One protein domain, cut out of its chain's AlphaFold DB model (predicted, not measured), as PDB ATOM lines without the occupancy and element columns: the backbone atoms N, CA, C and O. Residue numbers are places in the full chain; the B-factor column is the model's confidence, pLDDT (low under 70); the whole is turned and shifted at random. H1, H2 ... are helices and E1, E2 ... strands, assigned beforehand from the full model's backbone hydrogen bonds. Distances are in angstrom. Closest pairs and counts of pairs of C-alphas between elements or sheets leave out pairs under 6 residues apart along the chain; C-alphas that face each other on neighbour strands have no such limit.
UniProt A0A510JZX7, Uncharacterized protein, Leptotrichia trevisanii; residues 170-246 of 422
ATOM      1  N   ASP A 170     -50.004 -58.675 -35.479       72.75
ATOM      2  CA  ASP A 170     -48.720 -58.187 -35.998       72.75
ATOM      3  C   ASP A 170     -48.203 -56.949 -35.234       72.75
ATOM      4  O   ASP A 170     -47.001 -56.779 -35.039       72.75
ATOM      5  N   VAL A 171     -49.104 -56.067 -34.782       81.00
ATOM      6  CA  VAL A 171     -48.740 -54.902 -33.961       81.00
ATOM      7  C   VAL A 171     -48.366 -55.363 -32.552       81.00
ATOM      8  O   VAL A 171     -47.357 -54.919 -32.005       81.00
ATOM      9  N   LEU A 172     -49.126 -56.301 -31.983       81.56
ATOM     10  CA  LEU A 172     -48.850 -56.880 -30.672       81.56
ATOM     11  C   LEU A 172     -47.502 -57.624 -30.633       81.56
ATOM     12  O   LEU A 172     -46.767 -57.498 -29.658       81.56
ATOM     13  N   GLU A 173     -47.138 -58.343 -31.695       76.81
ATOM     14  CA  GLU A 173     -45.841 -59.020 -31.826       76.81
ATOM     15  C   GLU A 173     -44.668 -58.029 -31.781       76.81
ATOM     16  O   GLU A 173     -43.651 -58.264 -31.113       76.81
ATOM     17  N   VAL A 174     -44.823 -56.876 -32.438       81.44
ATOM     18  CA  VAL A 174     -43.834 -55.797 -32.358       81.44
ATOM     19  C   VAL A 174     -43.772 -55.234 -30.937       81.44
ATOM     20  O   VAL A 174     -42.676 -55.071 -30.406       81.44
ATOM     21  N   LEU A 175     -44.912 -55.004 -30.280       87.44
ATOM     22  CA  LEU A 175     -44.946 -54.526 -28.893       87.44
ATOM     23  C   LEU A 175     -44.277 -55.501 -27.911       87.44
ATOM     24  O   LEU A 175     -43.505 -55.065 -27.056       87.44
ATOM     25  N   GLU A 176     -44.485 -56.811 -28.063       86.62
ATOM     26  CA  GLU A 176     -43.785 -57.840 -27.279       86.62
ATOM     27  C   GLU A 176     -42.273 -57.845 -27.568       86.62
ATOM     28  O   GLU A 176     -41.452 -58.045 -26.671       86.62
ATOM     29  N   SER A 177     -41.863 -57.564 -28.804       83.75
ATOM     30  CA  SER A 177     -40.444 -57.413 -29.141       83.75
ATOM     31  C   SER A 177     -39.820 -56.191 -28.457       83.75
ATOM     32  O   SER A 177     -38.724 -56.291 -27.901       83.75
ATOM     33  N   ILE A 178     -40.540 -55.065 -28.416       89.00
ATOM     34  CA  ILE A 178     -40.114 -53.842 -27.717       89.00
ATOM     35  C   ILE A 178     -40.000 -54.098 -26.215       89.00
ATOM     36  O   ILE A 178     -38.995 -53.744 -25.598       89.00
ATOM     37  N   LYS A 179     -40.997 -54.770 -25.630       90.38
ATOM     38  CA  LYS A 179     -41.006 -55.190 -24.224       90.38
ATOM     39  C   LYS A 179     -39.776 -56.018 -23.852       90.38
ATOM     40  O   LYS A 179     -39.211 -55.845 -22.774       90.38
ATOM     41  N   ASN A 180     -39.320 -56.870 -24.765       88.69
ATOM     42  CA  ASN A 180     -38.111 -57.676 -24.602       88.69
ATOM     43  C   ASN A 180     -36.804 -56.911 -24.907       88.69
ATOM     44  O   ASN A 180     -35.735 -57.518 -24.928       88.69
ATOM     45  N   ASN A 181     -36.860 -55.585 -25.087       86.19
ATOM     46  CA  ASN A 181     -35.739 -54.707 -25.448       86.19
ATOM     47  C   ASN A 181     -35.051 -55.062 -26.778       86.19
ATOM     48  O   ASN A 181     -33.877 -54.728 -26.966       86.19
ATOM     49  N   ASN A 182     -35.763 -55.710 -27.701       86.44
ATOM     50  CA  ASN A 182     -35.238 -55.979 -29.033       86.44
ATOM     51  C   ASN A 182     -35.236 -54.705 -29.887       86.44
ATOM     52  O   ASN A 182     -36.059 -53.805 -29.709       86.44
ATOM     53  N   GLU A 183     -34.302 -54.644 -30.832       89.44
ATOM     54  CA  GLU A 183     -34.302 -53.618 -31.870       89.44
ATOM     55  C   GLU A 183     -35.355 -53.955 -32.929       89.44
ATOM     56  O   GLU A 183     -35.483 -55.104 -33.354       89.44
ATOM     57  N   ILE A 184     -36.119 -52.947 -33.343       88.69
ATOM     58  CA  ILE A 184     -37.254 -53.090 -34.253       88.69
ATOM     59  C   ILE A 184     -36.880 -52.576 -35.642       88.69
ATOM     60  O   ILE A 184     -36.221 -51.543 -35.788       88.69
ATOM     61  N   ASP A 185     -37.329 -53.268 -36.690       84.19
ATOM     62  CA  ASP A 185     -37.290 -52.711 -38.041       84.19
ATOM     63  C   ASP A 185     -38.365 -51.626 -38.176       84.19
ATOM     64  O   ASP A 185     -39.569 -51.885 -38.081       84.19
ATOM     65  N   LYS A 186     -37.916 -50.394 -38.418       80.69
ATOM     66  CA  LYS A 186     -38.772 -49.217 -38.569       80.69
ATOM     67  C   LYS A 186     -39.815 -49.382 -39.678       80.69
ATOM     68  O   LYS A 186     -40.965 -48.995 -39.499       80.69
ATOM     69  N   ASN A 187     -39.441 -49.972 -40.814       75.94
ATOM     70  CA  ASN A 187     -40.361 -50.175 -41.932       75.94
ATOM     71  C   ASN A 187     -41.392 -51.259 -41.616       75.94
ATOM     72  O   ASN A 187     -42.541 -51.130 -42.030       75.94
ATOM     73  N   TYR A 188     -40.996 -52.298 -40.876       75.38
ATOM     74  CA  TYR A 188     -41.919 -53.347 -40.448       75.38
ATOM     75  C   TYR A 188     -42.965 -52.808 -39.466       75.38
ATOM     76  O   TYR A 188     -44.153 -53.028 -39.679       75.38
ATOM     77  N   LEU A 189     -42.555 -52.012 -38.468       82.31
ATOM     78  CA  LEU A 189     -43.492 -51.351 -37.552       82.31
ATOM     79  C   LEU A 189     -44.490 -50.468 -38.315       82.31
ATOM     80  O   LEU A 189     -45.693 -50.589 -38.107       82.31
ATOM     81  N   ILE A 190     -44.011 -49.622 -39.233       75.94
ATOM     82  CA  ILE A 190     -44.881 -48.772 -40.063       75.94
ATOM     83  C   ILE A 190     -45.866 -49.620 -40.874       75.94
ATOM     84  O   ILE A 190     -47.051 -49.300 -40.937       75.94
ATOM     85  N   TRP A 191     -45.393 -50.700 -41.497       76.56
ATOM     86  CA  TRP A 191     -46.246 -51.596 -42.271       76.56
ATOM     87  C   TRP A 191     -47.331 -52.245 -41.406       76.56
ATOM     88  O   TRP A 191     -48.488 -52.255 -41.819       76.56
ATOM     89  N   CYS A 192     -47.005 -52.705 -40.192       70.62
ATOM     90  CA  CYS A 192     -48.000 -53.233 -39.257       70.62
ATOM     91  C   CYS A 192     -49.061 -52.176 -38.912       70.62
ATOM     92  O   CYS A 192     -50.252 -52.461 -38.978       70.62
ATOM     93  N   LEU A 193     -48.654 -50.944 -38.603       79.56
ATOM     94  CA  LEU A 193     -49.593 -49.874 -38.245       79.56
ATOM     95  C   LEU A 193     -50.504 -49.467 -39.416       79.56
ATOM     96  O   LEU A 193     -51.670 -49.172 -39.194       79.56
ATOM     97  N   ILE A 194     -49.997 -49.472 -40.655       69.69
ATOM     98  CA  ILE A 194     -50.749 -49.011 -41.836       69.69
ATOM     99  C   ILE A 194     -51.611 -50.114 -42.463       69.69
ATOM    100  O   ILE A 194     -52.727 -49.848 -42.907       69.69
ATOM    101  N   GLU A 195     -51.076 -51.330 -42.583       70.75
ATOM    102  CA  GLU A 195     -51.715 -52.410 -43.347       70.75
ATOM    103  C   GLU A 195     -52.500 -53.385 -42.466       70.75
ATOM    104  O   GLU A 195     -53.342 -54.118 -42.986       70.75
ATOM    105  N   LYS A 196     -52.221 -53.436 -41.154       74.00
ATOM    106  CA  LYS A 196     -52.870 -54.391 -40.235       74.00
ATOM    107  C   LYS A 196     -53.909 -53.762 -39.328       74.00
ATOM    108  O   LYS A 196     -54.773 -54.485 -38.845       74.00
ATOM    109  N   VAL A 197     -53.832 -52.455 -39.103       69.06
ATOM    110  CA  VAL A 197     -54.898 -51.711 -38.430       69.06
ATOM    111  C   VAL A 197     -55.934 -51.300 -39.471       69.06
ATOM    112  O   VAL A 197     -55.582 -50.959 -40.604       69.06
ATOM    113  N   ASP A 198     -57.213 -51.355 -39.097       64.62
ATOM    114  CA  ASP A 198     -58.294 -50.912 -39.972       64.62
ATOM    115  C   ASP A 198     -58.082 -49.451 -40.416       64.62
ATOM    116  O   ASP A 198     -57.415 -48.641 -39.765       64.62
ATOM    117  N   LYS A 199     -58.616 -49.108 -41.586       63.12
ATOM    118  CA  LYS A 199     -58.506 -47.757 -42.149       63.12
ATOM    119  C   LYS A 199     -59.518 -46.788 -41.545       63.12
ATOM    120  O   LYS A 199     -59.383 -45.590 -41.767       63.12
ATOM    121  N   ASN A 200     -60.499 -47.299 -40.812       57.16
ATOM    122  CA  ASN A 200     -61.480 -46.524 -40.081       57.16
ATOM    123  C   ASN A 200     -60.819 -45.728 -38.945       57.16
ATOM    124  O   ASN A 200     -60.153 -46.299 -38.086       57.16
ATOM    125  N   GLU A 201     -61.034 -44.413 -38.938       53.75
ATOM    126  CA  GLU A 201     -60.454 -43.478 -37.968       53.75
ATOM    127  C   GLU A 201     -60.788 -43.846 -36.515       53.75
ATOM    128  O   GLU A 201     -59.892 -43.862 -35.677       53.75
ATOM    129  N   ILE A 202     -62.029 -44.262 -36.243       49.94
ATOM    130  CA  ILE A 202     -62.480 -44.627 -34.894       49.94
ATOM    131  C   ILE A 202     -61.766 -45.899 -34.417       49.94
ATOM    132  O   ILE A 202     -61.268 -45.950 -33.294       49.94
ATOM    133  N   ILE A 203     -61.610 -46.904 -35.291       59.41
ATOM    134  CA  ILE A 203     -60.827 -48.112 -34.967       59.41
ATOM    135  C   ILE A 203     -59.370 -47.746 -34.682       59.41
ATOM    136  O   ILE A 203     -58.771 -48.275 -33.746       59.41
ATOM    137  N   ARG A 204     -58.780 -46.840 -35.467       66.12
ATOM    138  CA  ARG A 204     -57.388 -46.420 -35.259       66.12
ATOM    139  C   ARG A 204     -57.198 -45.702 -33.928       66.12
ATOM    140  O   ARG A 204     -56.175 -45.932 -33.282       66.12
ATOM    141  N   GLU A 205     -58.159 -44.885 -33.503       59.75
ATOM    142  CA  GLU A 205     -58.150 -44.250 -32.182       59.75
ATOM    143  C   GLU A 205     -58.271 -45.283 -31.058       59.75
ATOM    144  O   GLU A 205     -57.422 -45.299 -30.164       59.75
ATOM    145  N   VAL A 206     -59.223 -46.220 -31.141       62.22
ATOM    146  CA  VAL A 206     -59.375 -47.278 -30.127       62.22
ATOM    147  C   VAL A 206     -58.127 -48.164 -30.041       62.22
ATOM    148  O   VAL A 206     -57.618 -48.442 -28.950       62.22
ATOM    149  N   VAL A 207     -57.576 -48.586 -31.181       71.81
ATOM    150  CA  VAL A 207     -56.340 -49.378 -31.224       71.81
ATOM    151  C   VAL A 207     -55.170 -48.576 -30.650       71.81
ATOM    152  O   VAL A 207     -54.375 -49.129 -29.887       71.81
ATOM    153  N   TYR A 208     -55.071 -47.276 -30.940       80.06
ATOM    154  CA  TYR A 208     -54.055 -46.402 -30.349       80.06
ATOM    155  C   TYR A 208     -54.179 -46.329 -28.820       80.06
ATOM    156  O   TYR A 208     -53.175 -46.507 -28.128       80.06
ATOM    157  N   GLU A 209     -55.384 -46.144 -28.277       74.19
ATOM    158  CA  GLU A 209     -55.617 -46.138 -26.827       74.19
ATOM    159  C   GLU A 209     -55.221 -47.469 -26.175       74.19
ATOM    160  O   GLU A 209     -54.580 -47.493 -25.115       74.19
ATOM    161  N   LYS A 210     -55.545 -48.596 -26.823       81.69
ATOM    162  CA  LYS A 210     -55.144 -49.931 -26.357       81.69
ATOM    163  C   LYS A 210     -53.624 -50.108 -26.385       81.69
ATOM    164  O   LYS A 210     -53.068 -50.653 -25.429       81.69
ATOM    165  N   ILE A 211     -52.936 -49.611 -27.415       85.94
ATOM    166  CA  ILE A 211     -51.466 -49.626 -27.477       85.94
ATOM    167  C   ILE A 211     -50.869 -48.740 -26.378       85.94
ATOM    168  O   ILE A 211     -49.967 -49.179 -25.667       85.94
ATOM    169  N   GLU A 212     -51.389 -47.527 -26.174       84.62
ATOM    170  CA  GLU A 212     -50.938 -46.627 -25.108       84.62
ATOM    171  C   GLU A 212     -51.086 -47.281 -23.728       84.62
ATOM    172  O   GLU A 212     -50.172 -47.227 -22.897       84.62
ATOM    173  N   LYS A 213     -52.217 -47.948 -23.487       83.44
ATOM    174  CA  LYS A 213     -52.451 -48.718 -22.267       83.44
ATOM    175  C   LYS A 213     -51.463 -49.877 -22.127       83.44
ATOM    176  O   LYS A 213     -50.870 -50.020 -21.060       83.44
ATOM    177  N   TYR A 214     -51.235 -50.655 -23.186       87.44
ATOM    178  CA  TYR A 214     -50.272 -51.759 -23.177       87.44
ATOM    179  C   TYR A 214     -48.854 -51.273 -22.835       87.44
ATOM    180  O   TYR A 214     -48.185 -51.878 -21.994       87.44
ATOM    181  N   LEU A 215     -48.402 -50.167 -23.438       88.38
ATOM    182  CA  LEU A 215     -47.090 -49.575 -23.160       88.38
ATOM    183  C   LEU A 215     -46.954 -49.184 -21.681       88.38
ATOM    184  O   LEU A 215     -45.939 -49.494 -21.057       88.38
ATOM    185  N   LYS A 216     -47.997 -48.562 -21.106       87.19
ATOM    186  CA  LYS A 216     -48.050 -48.183 -19.684       87.19
ATOM    187  C   LYS A 216     -48.036 -49.399 -18.758       87.19
ATOM    188  O   LYS A 216     -47.289 -49.407 -17.789       87.19
ATOM    189  N   GLU A 217     -48.848 -50.417 -19.038       89.06
ATOM    190  CA  GLU A 217     -48.972 -51.613 -18.191       89.06
ATOM    191  C   GLU A 217     -47.715 -52.494 -18.194       89.06
ATOM    192  O   GLU A 217     -47.485 -53.233 -17.239       89.06
ATOM    193  N   ASN A 218     -46.897 -52.408 -19.247       88.12
ATOM    194  CA  ASN A 218     -45.659 -53.176 -19.388       88.12
ATOM    195  C   ASN A 218     -44.387 -52.339 -19.139       88.12
ATOM    196  O   ASN A 218     -43.294 -52.807 -19.455       88.12
ATOM    197  N   ASP A 219     -44.512 -51.119 -18.598       88.81
ATOM    198  CA  ASP A 219     -43.395 -50.201 -18.314       88.81
ATOM    199  C   ASP A 219     -42.474 -49.931 -19.528       88.81
ATOM    200  O   ASP A 219     -41.265 -49.704 -19.400       88.81
ATOM    201  N   ILE A 220     -43.046 -49.925 -20.736       89.00
ATOM    202  CA  ILE A 220     -42.310 -49.687 -21.978       89.00
ATOM    203  C   ILE A 220     -42.114 -48.183 -22.152       89.00
ATOM    204  O   ILE A 220     -43.038 -47.441 -22.471       89.00
ATOM    205  N   ASN A 221     -40.880 -47.722 -21.964       88.25
ATOM    206  CA  ASN A 221     -40.517 -46.305 -22.048       88.25
ATOM    207  C   ASN A 221     -39.441 -46.004 -23.100       88.25
ATOM    208  O   ASN A 221     -39.005 -44.854 -23.224       88.25
ATOM    209  N   LYS A 222     -39.002 -47.032 -23.833       91.56
ATOM    210  CA  LYS A 222     -37.942 -46.938 -24.828       91.56
ATOM    211  C   LYS A 222     -38.197 -47.877 -26.004       91.56
ATOM    212  O   LYS A 222     -38.452 -49.058 -25.809       91.56
ATOM    213  N   LEU A 223     -38.027 -47.352 -27.213       90.00
ATOM    214  CA  LEU A 223     -38.033 -48.092 -28.472       90.00
ATOM    215  C   LEU A 223     -36.677 -47.899 -29.145       90.00
ATOM    216  O   LEU A 223     -36.171 -46.778 -29.196       90.00
ATOM    217  N   ARG A 224     -36.078 -48.986 -29.635       91.25
ATOM    218  CA  ARG A 224     -34.822 -48.948 -30.388       91.25
ATOM    219  C   ARG A 224     -35.075 -49.464 -31.787       91.25
ATOM    220  O   ARG A 224     -35.640 -50.543 -31.935       91.25
ATOM    221  N   PHE A 225     -34.641 -48.718 -32.786       91.06
ATOM    222  CA  PHE A 225     -34.678 -49.164 -34.165       91.06
ATOM    223  C   PHE A 225     -33.334 -49.764 -34.580       91.06
ATOM    224  O   PHE A 225     -32.286 -49.399 -34.044       91.06
ATOM    225  N   LEU A 226     -33.367 -50.661 -35.567       81.81
ATOM    226  CA  LEU A 226     -32.166 -51.289 -36.143       81.81
ATOM    227  C   LEU A 226     -31.186 -50.279 -36.770       81.81
ATOM    228  O   LEU A 226     -30.007 -50.578 -36.939       81.81
ATOM    229  N   ASP A 227     -31.656 -49.083 -37.133       82.81
ATOM    230  CA  ASP A 227     -30.823 -47.998 -37.667       82.81
ATOM    231  C   ASP A 227     -30.115 -47.172 -36.571       82.81
ATOM    232  O   ASP A 227     -29.359 -46.247 -36.878       82.81
ATOM    233  N   GLY A 228     -30.316 -47.528 -35.298       80.69
ATOM    234  CA  GLY A 228     -29.722 -46.869 -34.138       80.69
ATOM    235  C   GLY A 228     -30.536 -45.694 -33.590       80.69
ATOM    236  O   GLY A 228     -30.148 -45.121 -32.566       80.69
ATOM    237  N   GLU A 229     -31.664 -45.335 -34.210       87.75
ATOM    238  CA  GLU A 229     -32.601 -44.364 -33.649       87.75
ATOM    239  C   GLU A 229     -33.246 -44.924 -32.369       87.75
ATOM    240  O   GLU A 229     -33.561 -46.111 -32.254       87.75
ATOM    241  N   ASN A 230     -33.403 -44.069 -31.360       88.94
ATOM    242  CA  ASN A 230     -33.994 -44.435 -30.080       88.94
ATOM    243  C   ASN A 230     -35.074 -43.419 -29.726       88.94
ATOM    244  O   ASN A 230     -34.782 -42.226 -29.711       88.94
ATOM    245  N   LEU A 231     -36.267 -43.899 -29.386       88.50
ATOM    246  CA  LEU A 231     -37.379 -43.060 -28.946       88.50
ATOM    247  C   LEU A 231     -37.647 -43.268 -27.454       88.50
ATOM    248  O   LEU A 231     -37.598 -44.396 -26.957       88.50
ATOM    249  N   ASN A 232     -37.935 -42.179 -26.745       87.25
ATOM    250  CA  ASN A 232     -38.454 -42.185 -25.380       87.25
ATOM    251  C   ASN A 232     -39.989 -42.325 -25.356       87.25
ATOM    252  O   ASN A 232     -40.633 -42.237 -26.391       87.25
ATOM    253  N   ASN A 233     -40.592 -42.501 -24.178       76.56
ATOM    254  CA  ASN A 233     -42.041 -42.700 -24.024       76.56
ATOM    255  C   ASN A 233     -42.917 -41.692 -24.807       76.56
ATOM    256  O   ASN A 233     -43.813 -42.087 -25.548       76.56
ATOM    257  N   VAL A 234     -42.628 -40.391 -24.699       77.12
ATOM    258  CA  VAL A 234     -43.401 -39.346 -25.398       77.12
ATOM    259  C   VAL A 234     -43.199 -39.442 -26.911       77.12
ATOM    260  O   VAL A 234     -44.143 -39.291 -27.682       77.12
ATOM    261  N   GLU A 235     -41.971 -39.726 -27.341       82.56
ATOM    262  CA  GLU A 235     -41.630 -39.896 -28.753       82.56
ATOM    263  C   GLU A 235     -42.253 -41.161 -29.352       82.56
ATOM    264  O   GLU A 235     -42.691 -41.115 -30.492       82.56
ATOM    265  N   ILE A 236     -42.355 -42.259 -28.594       84.19
ATOM    266  CA  ILE A 236     -43.023 -43.497 -29.021       84.19
ATOM    267  C   ILE A 236     -44.496 -43.222 -29.298       84.19
ATOM    268  O   ILE A 236     -44.983 -43.562 -30.371       84.19
ATOM    269  N   LEU A 237     -45.202 -42.585 -28.359       80.88
ATOM    270  CA  LEU A 237     -46.623 -42.282 -28.523       80.88
ATOM    271  C   LEU A 237     -46.864 -41.354 -29.715       80.88
ATOM    272  O   LEU A 237     -47.712 -41.647 -30.551       80.88
ATOM    273  N   ASN A 238     -46.067 -40.292 -29.855       79.06
ATOM    274  CA  ASN A 238     -46.156 -39.397 -31.009       79.06
ATOM    275  C   ASN A 238     -45.854 -40.118 -32.326       79.06
ATOM    276  O   ASN A 238     -46.552 -39.901 -33.312       79.06
ATOM    277  N   TYR A 239     -44.851 -40.997 -32.333       82.56
ATOM    278  CA  TYR A 239     -44.493 -41.795 -33.497       82.56
ATOM    279  C   TYR A 239     -45.645 -42.719 -33.900       82.56
ATOM    280  O   TYR A 239     -46.071 -42.698 -35.045       82.56
ATOM    281  N   LEU A 240     -46.220 -43.478 -32.964       83.50
ATOM    282  CA  LEU A 240     -47.373 -44.341 -33.238       83.50
ATOM    283  C   LEU A 240     -48.597 -43.533 -33.695       83.50
ATOM    284  O   LEU A 240     -49.275 -43.929 -34.640       83.50
ATOM    285  N   LYS A 241     -48.839 -42.372 -33.077       76.81
ATOM    286  CA  LYS A 241     -49.921 -41.449 -33.440       76.81
ATOM    287  C   LYS A 241     -49.759 -40.888 -34.856       76.81
ATOM    288  O   LYS A 241     -50.758 -40.698 -35.547       76.81
ATOM    289  N   GLU A 242     -48.528 -40.664 -35.314       77.56
ATOM    290  CA  GLU A 242     -48.239 -40.249 -36.692       77.56
ATOM    291  C   GLU A 242     -48.747 -41.279 -37.709       77.56
ATOM    292  O   GLU A 242     -49.345 -40.911 -38.713       77.56
ATOM    293  N   TYR A 243     -48.573 -42.574 -37.440       75.38
ATOM    294  CA  TYR A 243     -48.959 -43.624 -38.391       75.38
ATOM    295  C   TYR A 243     -50.386 -44.147 -38.202       75.38
ATOM    296  O   TYR A 243     -50.961 -44.652 -39.163       75.38
ATOM    297  N   LEU A 244     -50.956 -44.031 -36.999       70.31
ATOM    298  CA  LEU A 244     -52.328 -44.462 -36.710       70.31
ATOM    299  C   LEU A 244     -53.341 -43.331 -36.900       70.31
ATOM    300  O   LEU A 244     -54.346 -43.508 -37.570       70.31
ATOM    301  N   ILE A 245     -53.095 -42.150 -36.345       59.47
ATOM    302  CA  ILE A 245     -54.122 -41.097 -36.261       59.47
ATOM    303  C   ILE A 245     -53.852 -39.980 -37.278       59.47
ATOM    304  O   ILE A 245     -54.765 -39.271 -37.695       59.47
ATOM    305  N   THR A 246     -52.613 -39.827 -37.754       48.84
ATOM    306  CA  THR A 246     -52.281 -38.751 -38.702       48.84
ATOM    307  C   THR A 246     -52.504 -39.192 -40.150       48.84
ATOM    308  O   THR A 246     -51.570 -39.419 -40.912       48.84
TER     309      THR A 246
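What this domain is: This is residues 170 to 246 of the 422 residues of an uncharacterized protein of Leptotrichia trevisanii (UniProt A0A510JZX7). Four helices are grouped round a common middle, in the ring order H1, H2, H4, H3, and the small hairpin E1 E2 caps one end of the group. H1 and H3 run the same way at a shallow tilt of 23 degrees and H4 runs back beside H3 at 22 degrees, while H2 is at 38 degrees to H1, only just a steep tilt, and at a steep 48 degrees to H4; the ring is loosest between H1 and H3, which are close but not clearly touching. The printed part has 77 residues, with four named helices and two named strands in the order H1 H2 H3 E1 E2 H4; the two strands are antiparallel, and the class is mostly helix. It is compact, with a radius of gyration of the C-alphas of 11.5 A and spans of 32 by 25 by 19 A.

How they stand to each other: E1, residues 222 to 225, and E2, residues 230 to 232, form an antiparallel hairpin at 160 degrees, with N 223 and O 231 3.0 A apart and N 231 and O 223 2.9 A apart, both within hydrogen-bond range. Residues 183 to 184 make a short parallel pairing with residues 224 to 225 of E1. The closest C-alphas of E1 and H1, residues 170 to 179, are those of Leu 223 and Ile 178, 6.2 A apart. E2 and H4, residues 233 to 244, are near each other, with 5 pairs of C-alphas within 10 A. H1 and H2, residues 186 to 196, touch as a helical hairpin, opposite ways at a steep tilt of 38 degrees, only just beyond shallow; their closest C-alphas are those of Val 171 and Cys 192, 5.6 A apart. H4 touches H2 with its residues 240 to 244 alone, the same way at a steep tilt of 48 degrees, closest at the C-alphas of Leu 244 and Leu 193, 6.3 A. H3, residues 201 to 217, touches H4, opposite ways at a shallow tilt of 22 degrees, closest at the C-alphas of Arg 204 and Leu 244, 5.6 A. Helix packing is mostly crossed, helices meeting at steep tilts, but only just: 1 of 3 touching pairs is shallow. H1 and H3 are close but not clearly touching, with the C-alphas of Leu 175 and Leu 215 7.9 A apart. H1 and H4 are apart. In H1, H2, H3 and H4 every O i to N i+4 pair is within hydrogen-bond range.

Where its parts are: H1 begins at C-alpha 170, (-48.720, -58.187, -35.998), and measures 14.4 A. H2 measures 15.1 A, and H3, the longest helix, 24.3 A from C-alpha 201, (-60.454, -43.478, -37.968). E1 measures 10.1 A and E2 6.9 A. H4 measures 16.4 A and ends at C-alpha 244, (-52.328, -44.462, -36.710).

The domain as a whole: The two C-alphas farthest apart, those of Ile 202 and Gly 228, are 32.8 A apart. The printed part has no cut and no long link. The mean pLDDT of the printed part is 78.9; residue 194, residues 197 to 206 and residues 245 to 246 are under 70.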